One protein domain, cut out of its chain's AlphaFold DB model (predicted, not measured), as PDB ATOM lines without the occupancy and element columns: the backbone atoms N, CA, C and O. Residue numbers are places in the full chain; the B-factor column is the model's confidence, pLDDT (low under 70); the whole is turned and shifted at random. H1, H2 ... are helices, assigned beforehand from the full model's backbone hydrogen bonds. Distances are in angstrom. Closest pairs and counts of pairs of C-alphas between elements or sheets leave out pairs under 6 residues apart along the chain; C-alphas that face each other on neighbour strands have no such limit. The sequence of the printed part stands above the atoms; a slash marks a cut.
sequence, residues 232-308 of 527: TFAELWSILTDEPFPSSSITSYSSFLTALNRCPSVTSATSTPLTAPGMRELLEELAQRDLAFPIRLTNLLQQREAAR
ATOM      1  N   THR A 232     -11.846 -50.467  32.965       91.88
ATOM      2  CA  THR A 232     -12.118 -51.560  32.024       91.88
ATOM      3  C   THR A 232     -12.368 -51.023  30.612       91.88
ATOM      4  O   THR A 232     -12.676 -49.845  30.418       91.88
ATOM      5  N   PHE A 233     -12.295 -51.896  29.602       92.94
ATOM      6  CA  PHE A 233     -12.627 -51.522  28.221       92.94
ATOM      7  C   PHE A 233     -14.046 -50.942  28.087       92.94
ATOM      8  O   PHE A 233     -14.238 -49.990  27.337       92.94
ATOM      9  N   ALA A 234     -15.020 -51.465  28.841       91.38
ATOM     10  CA  ALA A 234     -16.395 -50.965  28.835       91.38
ATOM     11  C   ALA A 234     -16.526 -49.597  29.530       91.38
ATOM     12  O   ALA A 234     -17.214 -48.716  29.020       91.38
ATOM     13  N   GLU A 235     -15.826 -49.397  30.654       92.81
ATOM     14  CA  GLU A 235     -15.778 -48.114  31.375       92.81
ATOM     15  C   GLU A 235     -15.119 -47.004  30.538       92.81
ATOM     16  O   GLU A 235     -15.576 -45.865  30.546       92.81
ATOM     17  N   LEU A 236     -14.066 -47.321  29.777       92.50
ATOM     18  CA  LEU A 236     -13.464 -46.360  28.850       92.50
ATOM     19  C   LEU A 236     -14.348 -46.077  27.639       92.50
ATOM     20  O   LEU A 236     -14.419 -44.934  27.195       92.50
ATOM     21  N   TRP A 237     -15.033 -47.091  27.112       93.19
ATOM     22  CA  TRP A 237     -15.923 -46.921  25.968       93.19
ATOM     23  C   TRP A 237     -17.059 -45.933  26.266       93.19
ATOM     24  O   TRP A 237     -17.303 -45.040  25.458       93.19
ATOM     25  N   SER A 238     -17.680 -46.011  27.449       93.00
ATOM     26  CA  SER A 238     -18.743 -45.080  27.864       93.00
ATOM     27  C   SER A 238     -18.250 -43.676  28.253       93.00
ATOM     28  O   SER A 238     -19.030 -42.729  28.231       93.00
ATOM     29  N   ILE A 239     -16.956 -43.496  28.559       92.25
ATOM     30  CA  ILE A 239     -16.331 -42.166  28.728       92.25
ATOM     31  C   ILE A 239     -16.055 -41.480  27.371       92.25
ATOM     32  O   ILE A 239     -15.946 -40.247  27.306       92.25
ATOM     33  N   LEU A 240     -15.880 -42.269  26.305       90.44
ATOM     34  CA  LEU A 240     -15.379 -41.823  24.998       90.44
ATOM     35  C   LEU A 240     -16.438 -41.819  23.885       90.44
ATOM     36  O   LEU A 240     -16.248 -41.134  22.880       90.44
ATOM     37  N   THR A 241     -17.523 -42.584  24.031       89.69
ATOM     38  CA  THR A 241     -18.569 -42.744  23.012       89.69
ATOM     39  C   THR A 241     -19.949 -42.977  23.625       89.69
ATOM     40  O   THR A 241     -20.078 -43.691  24.615       89.69
ATOM     41  N   ASP A 242     -20.983 -42.454  22.963       88.12
ATOM     42  CA  ASP A 242     -22.398 -42.739  23.254       88.12
ATOM     43  C   ASP A 242     -22.902 -44.050  22.599       88.12
ATOM     44  O   ASP A 242     -24.085 -44.382  22.676       88.12
ATOM     45  N   GLU A 243     -22.019 -44.786  21.914       89.31
ATOM     46  CA  GLU A 243     -22.325 -46.032  21.196       89.31
ATOM     47  C   GLU A 243     -22.300 -47.246  22.148       89.31
ATOM     48  O   GLU A 243     -21.467 -47.297  23.058       89.31
ATOM     49  N   PRO A 244     -23.136 -48.282  21.945       90.69
ATOM     50  CA  PRO A 244     -23.136 -49.471  22.796       90.69
ATOM     51  C   PRO A 244     -21.806 -50.237  22.705       90.69
ATOM     52  O   PRO A 244     -21.275 -50.457  21.617       90.69
ATOM     53  N   PHE A 245     -21.277 -50.683  23.850       91.44
ATOM     54  CA  PHE A 245     -19.992 -51.388  23.929       91.44
ATOM     55  C   PHE A 245     -20.025 -52.730  23.164       91.44
ATOM     56  O   PHE A 245     -20.770 -53.634  23.561       91.44
ATOM     57  N   PRO A 246     -19.215 -52.922  22.101       89.69
ATOM     58  CA  PRO A 246     -19.302 -54.097  21.236       89.69
ATOM     59  C   PRO A 246     -18.491 -55.277  21.806       89.69
ATOM     60  O   PRO A 246     -17.505 -55.733  21.217       89.69
ATOM     61  N   SER A 247     -18.928 -55.774  22.966       88.00
ATOM     62  CA  SER A 247     -18.285 -56.816  23.787       88.00
ATOM     63  C   SER A 247     -17.927 -58.100  23.034       88.00
ATOM     64  O   SER A 247     -16.895 -58.701  23.310       88.00
ATOM     65  N   SER A 248     -18.721 -58.492  22.036       87.62
ATOM     66  CA  SER A 248     -18.459 -59.657  21.176       87.62
ATOM     67  C   SER A 248     -17.224 -59.514  20.277       87.62
ATOM     68  O   SER A 248     -16.732 -60.510  19.753       87.62
ATOM     69  N   SER A 249     -16.723 -58.288  20.086       85.56
ATOM     70  CA  SER A 249     -15.571 -57.979  19.227       85.56
ATOM     71  C   SER A 249     -14.318 -57.554  19.997       85.56
ATOM     72  O   SER A 249     -13.222 -57.588  19.440       85.56
ATOM     73  N   ILE A 250     -14.467 -57.166  21.269       90.44
ATOM     74  CA  ILE A 250     -13.388 -56.634  22.106       90.44
ATOM     75  C   ILE A 250     -12.962 -57.709  23.109       90.44
ATOM     76  O   ILE A 250     -13.474 -57.794  24.222       90.44
ATOM     77  N   THR A 251     -11.998 -58.530  22.700       89.25
ATOM     78  CA  THR A 251     -11.399 -59.601  23.521       89.25
ATOM     79  C   THR A 251      -9.959 -59.294  23.945       89.25
ATOM     80  O   THR A 251      -9.358 -60.036  24.716       89.25
ATOM     81  N   SER A 252      -9.384 -58.201  23.437       92.25
ATOM     82  CA  SER A 252      -7.985 -57.808  23.630       92.25
ATOM     83  C   SER A 252      -7.791 -56.293  23.514       92.25
ATOM     84  O   SER A 252      -8.593 -55.600  22.879       92.25
ATOM     85  N   TYR A 253      -6.675 -55.783  24.041       92.25
ATOM     86  CA  TYR A 253      -6.291 -54.374  23.898       92.25
ATOM     87  C   TYR A 253      -6.187 -53.928  22.424       92.25
ATOM     88  O   TYR A 253      -6.675 -52.858  22.067       92.25
ATOM     89  N   SER A 254      -5.645 -54.766  21.533       92.06
ATOM     90  CA  SER A 254      -5.534 -54.449  20.101       92.06
ATOM     91  C   SER A 254      -6.897 -54.395  19.400       92.06
ATOM     92  O   SER A 254      -7.118 -53.518  18.561       92.06
ATOM     93  N   SER A 255      -7.846 -55.264  19.772       91.56
ATOM     94  CA  SER A 255      -9.233 -55.174  19.284       91.56
ATOM     95  C   SER A 255      -9.964 -53.937  19.821       91.56
ATOM     96  O   SER A 255     -10.648 -53.266  19.051       91.56
ATOM     97  N   PHE A 256      -9.745 -53.566  21.090       93.88
ATOM     98  CA  PHE A 256     -10.279 -52.338  21.690       93.88
ATOM     99  C   PHE A 256      -9.792 -51.084  20.956       93.88
ATOM    100  O   PHE A 256     -10.605 -50.272  20.517       93.88
ATOM    101  N   LEU A 257      -8.477 -50.958  20.738       92.75
ATOM    102  CA  LEU A 257      -7.899 -49.826  20.007       92.75
ATOM    103  C   LEU A 257      -8.402 -49.759  18.558       92.75
ATOM    104  O   LEU A 257      -8.697 -48.682  18.043       92.75
ATOM    105  N   THR A 258      -8.546 -50.917  17.904       91.94
ATOM    106  CA  THR A 258      -9.094 -51.013  16.541       91.94
ATOM    107  C   THR A 258     -10.566 -50.591  16.487       91.94
ATOM    108  O   THR A 258     -10.989 -50.006  15.492       91.94
ATOM    109  N   ALA A 259     -11.345 -50.858  17.538       91.56
ATOM    110  CA  ALA A 259     -12.729 -50.408  17.652       91.56
ATOM    111  C   ALA A 259     -12.811 -48.889  17.905       91.56
ATOM    112  O   ALA A 259     -13.510 -48.200  17.164       91.56
ATOM    113  N   LEU A 260     -12.025 -48.343  18.845       90.75
ATOM    114  CA  LEU A 260     -11.948 -46.892  19.096       90.75
ATOM    115  C   LEU A 260     -11.544 -46.108  17.836       90.75
ATOM    116  O   LEU A 260     -12.195 -45.128  17.484       90.75
ATOM    117  N   ASN A 261     -10.530 -46.582  17.102       90.81
ATOM    118  CA  ASN A 261     -10.081 -45.981  15.839       90.81
ATOM    119  C   ASN A 261     -11.066 -46.164  14.663       90.81
ATOM    120  O   ASN A 261     -10.828 -45.625  13.583       90.81
ATOM    121  N   ARG A 262     -12.164 -46.908  14.843       88.75
ATOM    122  CA  ARG A 262     -13.289 -46.984  13.893       88.75
ATOM    123  C   ARG A 262     -14.490 -46.142  14.326       88.75
ATOM    124  O   ARG A 262     -15.333 -45.841  13.484       88.75
ATOM    125  N   CYS A 263     -14.578 -45.743  15.595       87.12
ATOM    126  CA  CYS A 263     -15.664 -44.899  16.080       87.12
ATOM    127  C   CYS A 263     -15.515 -43.459  15.561       87.12
ATOM    128  O   CYS A 263     -14.491 -42.812  15.820       87.12
ATOM    129  N   PRO A 264     -16.535 -42.909  14.872       80.50
ATOM    130  CA  PRO A 264     -16.468 -41.558  14.328       80.50
ATOM    131  C   PRO A 264     -16.381 -40.500  15.434       80.50
ATOM    132  O   PRO A 264     -15.716 -39.491  15.235       80.50
ATOM    133  N   SER A 265     -16.979 -40.731  16.608       80.00
ATOM    134  CA  SER A 265     -16.971 -39.781  17.730       80.00
ATOM    135  C   SER A 265     -15.557 -39.517  18.268       80.00
ATOM    136  O   SER A 265     -15.171 -38.364  18.445       80.00
ATOM    137  N   VAL A 266     -14.746 -40.568  18.446       78.75
ATOM    138  CA  VAL A 266     -13.365 -40.465  18.960       78.75
ATOM    139  C   VAL A 266     -12.416 -39.909  17.895       78.75
ATOM    140  O   VAL A 266     -11.591 -39.034  18.165       78.75
ATOM    141  N   THR A 267     -12.545 -40.388  16.657       73.56
ATOM    142  CA  THR A 267     -11.660 -39.990  15.550       73.56
ATOM    143  C   THR A 267     -11.948 -38.576  15.041       73.56
ATOM    144  O   THR A 267     -11.005 -37.833  14.777       73.56
ATOM    145  N   SER A 268     -13.212 -38.142  14.992       70.75
ATOM    146  CA  SER A 268     -13.569 -36.763  14.607       70.75
ATOM    147  C   SER A 268     -13.124 -35.737  15.649       70.75
ATOM    148  O   SER A 268     -12.741 -34.630  15.281       70.75
ATOM    149  N   ALA A 269     -13.138 -36.097  16.938       64.25
ATOM    150  CA  ALA A 269     -12.644 -35.228  18.004       64.25
ATOM    151  C   ALA A 269     -11.113 -35.068  17.980       64.25
ATOM    152  O   ALA A 269     -10.603 -34.009  18.332       64.25
ATOM    153  N   THR A 270     -10.374 -36.103  17.560       64.94
ATOM    154  CA  THR A 270      -8.906 -36.160  17.718       64.94
ATOM    155  C   THR A 270      -8.102 -36.078  16.412       64.94
ATOM    156  O   THR A 270      -6.877 -35.971  16.459       64.94
ATOM    157  N   SER A 271      -8.765 -36.084  15.246       70.88
ATOM    158  CA  SER A 271      -8.221 -35.884  13.879       70.88
ATOM    159  C   SER A 271      -7.104 -36.833  13.408       70.88
ATOM    160  O   SER A 271      -6.725 -36.813  12.238       70.88
ATOM    161  N   THR A 272      -6.582 -37.684  14.285       82.81
ATOM    162  CA  THR A 272      -5.494 -38.639  14.052       82.81
ATOM    163  C   THR A 272      -5.849 -39.963  14.734       82.81
ATOM    164  O   THR A 272      -6.513 -39.936  15.773       82.81
ATOM    165  N   PRO A 273      -5.433 -41.131  14.214       86.75
ATOM    166  CA  PRO A 273      -5.638 -42.392  14.925       86.75
ATOM    167  C   PRO A 273      -4.882 -42.388  16.259       86.75
ATOM    168  O   PRO A 273      -3.820 -41.775  16.374       86.75
ATOM    169  N   LEU A 274      -5.432 -43.064  17.265       88.69
ATOM    170  CA  LEU A 274      -4.754 -43.392  18.521       88.69
ATOM    171  C   LEU A 274      -3.693 -44.466  18.245       88.69
ATOM    172  O   LEU A 274      -3.962 -45.413  17.497       88.69
ATOM    173  N   THR A 275      -2.501 -44.314  18.817       90.00
ATOM    174  CA  THR A 275      -1.319 -45.145  18.512       90.00
ATOM    175  C   THR A 275      -0.690 -45.828  19.730       90.00
ATOM    176  O   THR A 275       0.224 -46.635  19.564       90.00
ATOM    177  N   ALA A 276      -1.195 -45.557  20.936       89.31
ATOM    178  CA  ALA A 276      -0.716 -46.114  22.198       89.31
ATOM    179  C   ALA A 276      -0.456 -47.645  22.187       89.31
ATOM    180  O   ALA A 276      -1.378 -48.427  21.931       89.31
ATOM    181  N   PRO A 277       0.752 -48.123  22.547       86.44
ATOM    182  CA  PRO A 277       1.066 -49.556  22.568       86.44
ATOM    183  C   PRO A 277       0.398 -50.326  23.721       86.44
ATOM    184  O   PRO A 277       0.296 -51.550  23.647       86.44
ATOM    185  N   GLY A 278      -0.072 -49.637  24.766       90.12
ATOM    186  CA  GLY A 278      -0.691 -50.240  25.943       90.12
ATOM    187  C   GLY A 278      -1.697 -49.316  26.635       90.12
ATOM    188  O   GLY A 278      -1.904 -48.164  26.254       90.12
ATOM    189  N   MET A 279      -2.365 -49.848  27.664       89.19
ATOM    190  CA  MET A 279      -3.470 -49.152  28.332       89.19
ATOM    191  C   MET A 279      -3.033 -47.854  29.026       89.19
ATOM    192  O   MET A 279      -3.781 -46.884  29.010       89.19
ATOM    193  N   ARG A 280      -1.835 -47.800  29.625       89.94
ATOM    194  CA  ARG A 280      -1.345 -46.581  30.295       89.94
ATOM    195  C   ARG A 280      -1.119 -45.468  29.279       89.94
ATOM    196  O   ARG A 280      -1.573 -44.346  29.478       89.94
ATOM    197  N   GLU A 281      -0.465 -45.822  28.187       92.19
ATOM    198  CA  GLU A 281      -0.122 -44.945  27.079       92.19
ATOM    199  C   GLU A 281      -1.395 -44.432  26.391       92.19
ATOM    200  O   GLU A 281      -1.432 -43.288  25.956       92.19
ATOM    201  N   LEU A 282      -2.468 -45.235  26.362       91.88
ATOM    202  CA  LEU A 282      -3.769 -44.827  25.831       91.88
ATOM    203  C   LEU A 282      -4.466 -43.807  26.731       91.88
ATOM    204  O   LEU A 282      -5.021 -42.836  26.228       91.88
ATOM    205  N   LEU A 283      -4.429 -43.994  28.054       92.38
ATOM    206  CA  LEU A 283      -4.980 -43.019  29.003       92.38
ATOM    207  C   LEU A 283      -4.234 -41.681  28.929       92.38
ATOM    208  O   LEU A 283      -4.858 -40.625  29.027       92.38
ATOM    209  N   GLU A 284      -2.917 -41.724  28.721       92.12
ATOM    210  CA  GLU A 284      -2.091 -40.536  28.520       92.12
ATOM    211  C   GLU A 284      -2.360 -39.866  27.160       92.12
ATOM    212  O   GLU A 284      -2.642 -38.670  27.123       92.12
ATOM    213  N   GLU A 285      -2.373 -40.622  26.058       92.38
ATOM    214  CA  GLU A 285      -2.692 -40.118  24.713       92.38
ATOM    215  C   GLU A 285      -4.100 -39.492  24.665       92.38
ATOM    216  O   GLU A 285      -4.289 -38.429  24.072       92.38
ATOM    217  N   LEU A 286      -5.086 -40.090  25.344       90.94
ATOM    218  CA  LEU A 286      -6.435 -39.531  25.479       90.94
ATOM    219  C   LEU A 286      -6.465 -38.247  26.319       90.94
ATOM    220  O   LEU A 286      -7.153 -37.306  25.936       90.94
ATOM    221  N   ALA A 287      -5.710 -38.163  27.417       91.00
ATOM    222  CA  ALA A 287      -5.642 -36.954  28.245       91.00
ATOM    223  C   ALA A 287      -4.892 -35.790  27.578       91.00
ATOM    224  O   ALA A 287      -5.229 -34.631  27.810       91.00
ATOM    225  N   GLN A 288      -3.901 -36.085  26.730       90.31
ATOM    226  CA  GLN A 288      -3.236 -35.086  25.889       90.31
ATOM    227  C   GLN A 288      -4.170 -34.551  24.788       90.31
ATOM    228  O   GLN A 288      -4.071 -33.384  24.410       90.31
ATOM    229  N   ARG A 289      -5.084 -35.390  24.276       88.25
ATOM    230  CA  ARG A 289      -6.034 -35.047  23.202       88.25
ATOM    231  C   ARG A 289      -7.340 -34.407  23.699       88.25
ATOM    232  O   ARG A 289      -7.914 -33.590  22.985       88.25
ATOM    233  N   ASP A 290      -7.811 -34.762  24.893       89.75
ATOM    234  CA  ASP A 290      -9.042 -34.254  25.512       89.75
ATOM    235  C   ASP A 290      -8.782 -33.842  26.971       89.75
ATOM    236  O   ASP A 290      -8.715 -34.669  27.882       89.75
ATOM    237  N   LEU A 291      -8.709 -32.530  27.208       89.12
ATOM    238  CA  LEU A 291      -8.472 -31.940  28.533       89.12
ATOM    239  C   LEU A 291      -9.579 -32.252  29.561       89.12
ATOM    240  O   LEU A 291      -9.352 -32.118  30.763       89.12
ATOM    241  N   ALA A 292     -10.771 -32.666  29.120       90.44
ATOM    242  CA  ALA A 292     -11.855 -33.096  30.000       90.44
ATOM    243  C   ALA A 292     -11.845 -34.613  30.268       90.44
ATOM    244  O   ALA A 292     -12.548 -35.064  31.177       90.44
ATOM    245  N   PHE A 293     -11.062 -35.413  29.531       91.94
ATOM    246  CA  PHE A 293     -10.984 -36.865  29.727       91.94
ATOM    247  C   PHE A 293     -10.532 -37.264  31.147       91.94
ATOM    248  O   PHE A 293     -11.229 -38.083  31.755       91.94
ATOM    249  N   PRO A 294      -9.483 -36.661  31.755       91.56
ATOM    250  CA  PRO A 294      -9.103 -36.962  33.139       91.56
ATOM    251  C   PRO A 294     -10.241 -36.726  34.139       91.56
ATOM    252  O   PRO A 294     -10.421 -37.515  35.062       91.56
ATOM    253  N   ILE A 295     -11.053 -35.684  33.923       90.81
ATOM    254  CA  ILE A 295     -12.194 -35.339  34.782       90.81
ATOM    255  C   ILE A 295     -13.336 -36.353  34.608       90.81
ATOM    256  O   ILE A 295     -13.992 -36.714  35.582       90.81
ATOM    257  N   ARG A 296     -13.587 -36.862  33.394       93.75
ATOM    258  CA  ARG A 296     -14.570 -37.946  33.200       93.75
ATOM    259  C   ARG A 296     -14.087 -39.257  33.834       93.75
ATOM    260  O   ARG A 296     -14.876 -39.950  34.473       93.75
ATOM    261  N   LEU A 297     -12.789 -39.547  33.735       92.31
ATOM    262  CA  LEU A 297     -12.166 -40.734  34.316       92.31
ATOM    263  C   LEU A 297     -12.171 -40.726  35.856       92.31
ATOM    264  O   LEU A 297     -12.557 -41.732  36.452       92.31
ATOM    265  N   THR A 298     -11.812 -39.618  36.519       90.94
ATOM    266  CA  THR A 298     -11.886 -39.522  37.993       90.94
ATOM    267  C   THR A 298     -13.307 -39.741  38.501       90.94
ATOM    268  O   THR A 298     -13.503 -40.528  39.427       90.94
ATOM    269  N   ASN A 299     -14.302 -39.112  37.865       92.12
ATOM    270  CA  ASN A 299     -15.709 -39.263  38.234       92.12
ATOM    271  C   ASN A 299     -16.188 -40.722  38.117       92.12
ATOM    272  O   ASN A 299     -16.820 -41.219  39.048       92.12
ATOM    273  N   LEU A 300     -15.854 -41.436  37.033       92.81
ATOM    274  CA  LEU A 300     -16.219 -42.854  36.889       92.81
ATOM    275  C   LEU A 300     -15.550 -43.726  37.963       92.81
ATOM    276  O   LEU A 300     -16.208 -44.562  38.586       92.81
ATOM    277  N   LEU A 301     -14.253 -43.526  38.217       90.19
ATOM    278  CA  LEU A 301     -13.522 -44.288  39.234       90.19
ATOM    279  C   LEU A 301     -14.097 -44.039  40.640       90.19
ATOM    280  O   LEU A 301     -14.246 -44.985  41.417       90.19
ATOM    281  N   GLN A 302     -14.497 -42.799  40.941       90.06
ATOM    282  CA  GLN A 302     -15.158 -42.425  42.192       90.06
ATOM    283  C   GLN A 302     -16.568 -43.030  42.318       90.06
ATOM    284  O   GLN A 302     -16.922 -43.513  43.392       90.06
ATOM    285  N   GLN A 303     -17.357 -43.062  41.238       89.50
ATOM    286  CA  GLN A 303     -18.674 -43.716  41.211       89.50
ATOM    287  C   GLN A 303     -18.564 -45.225  41.469       89.50
ATOM    288  O   GLN A 303     -19.286 -45.762  42.308       89.50
ATOM    289  N   ARG A 304     -17.620 -45.903  40.805       87.69
ATOM    290  CA  ARG A 304     -17.353 -47.338  40.990       87.69
ATOM    291  C   ARG A 304     -16.952 -47.669  42.428       87.69
ATOM    292  O   ARG A 304     -17.390 -48.672  42.987       87.69
ATOM    293  N   GLU A 305     -16.134 -46.818  43.033       86.12
ATOM    294  CA  GLU A 305     -15.693 -46.965  44.419       86.12
ATOM    295  C   GLU A 305     -16.818 -46.663  45.432       86.12
ATOM    296  O   GLU A 305     -16.948 -47.365  46.434       86.12
ATOM    297  N   ALA A 306     -17.696 -45.696  45.150       86.50
ATOM    298  CA  ALA A 306     -18.899 -45.457  45.949       86.50
ATOM    299  C   ALA A 306     -19.880 -46.644  45.890       86.50
ATOM    300  O   ALA A 306     -20.376 -47.083  46.929       86.50
ATOM    301  N   ALA A 307     -20.105 -47.215  44.700       85.81
ATOM    302  CA  ALA A 307     -20.972 -48.380  44.508       85.81
ATOM    303  C   ALA A 307     -20.477 -49.617  45.284       85.81
ATOM    304  O   ALA A 307     -21.274 -50.320  45.903       85.81
ATOM    305  N   ARG A 308     -19.157 -49.848  45.326       84.50
ATOM    306  CA  ARG A 308     -18.548 -50.929  46.124       84.50
ATOM    307  C   ARG A 308     -18.808 -50.792  47.619       84.50
ATOM    308  O   ARG A 308     -19.089 -51.788  48.275       84.50
TER     309      ARG A 308
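What this domain is: This is residues 232 to 308 of the 527 residues of a protein of Rhodosporidium toruloides (UniProt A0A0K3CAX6). Four short helices, H1 to H4, form a loose cluster with few contacts, and the longest helix, H5, begins at the cluster and runs away from it, making much of the length. A long loop, residues 241 to 252, links H1 to H2. The printed part has 77 residues with five named helices, H1 to H5 in that order, and no named strand; its class is all helix. The whole is compact, with a radius of gyration of the C-alphas of 12.2 A, and spans 34 by 30 by 23 A.

Where its parts are: H1, residues 233 to 240, begins with C-alpha 233 at (-12.627, -51.522, 28.221) and is 10.6 A long. H2, residues 253 to 260, measures 10.5 A and H3, residues 264 to 270, 9.9 A. H4, residues 279 to 289, measures 15.2 A. H5, residues 293 to 308, measures 22.9 A and ends with C-alpha 308 at (-18.548, -50.929, 46.124).

How they stand to each other: H1 is close to H2 but not clearly touching, with the closest C-alphas, of Phe 233 and Phe 256, 7.0 A apart. H1 and H4 are apart. H1 touches H5 at a steep tilt of 48 degrees, opposite ways; the closest C-alphas, of Ile 239 and Arg 296, are 6.4 A apart, and H5 uses residues 293 to 300 alone. H4 and H5 only just touch, with 3 pairs of C-alphas within 8 A, and only at the corner; the closest, of Ala 287 and Phe 293, are 5.5 A apart. In H1, H2, H3, H4 and H5 every O i to N i+4 pair is within hydrogen-bond range.

The domain as a whole: The C-alphas farthest apart, of Ser 271 and Arg 308, are 37.1 A apart. The printed part has no cut. The link from H1 to H2 is long. The mean pLDDT of the printed part is 88.4, and residues 269 to 270 are under 70.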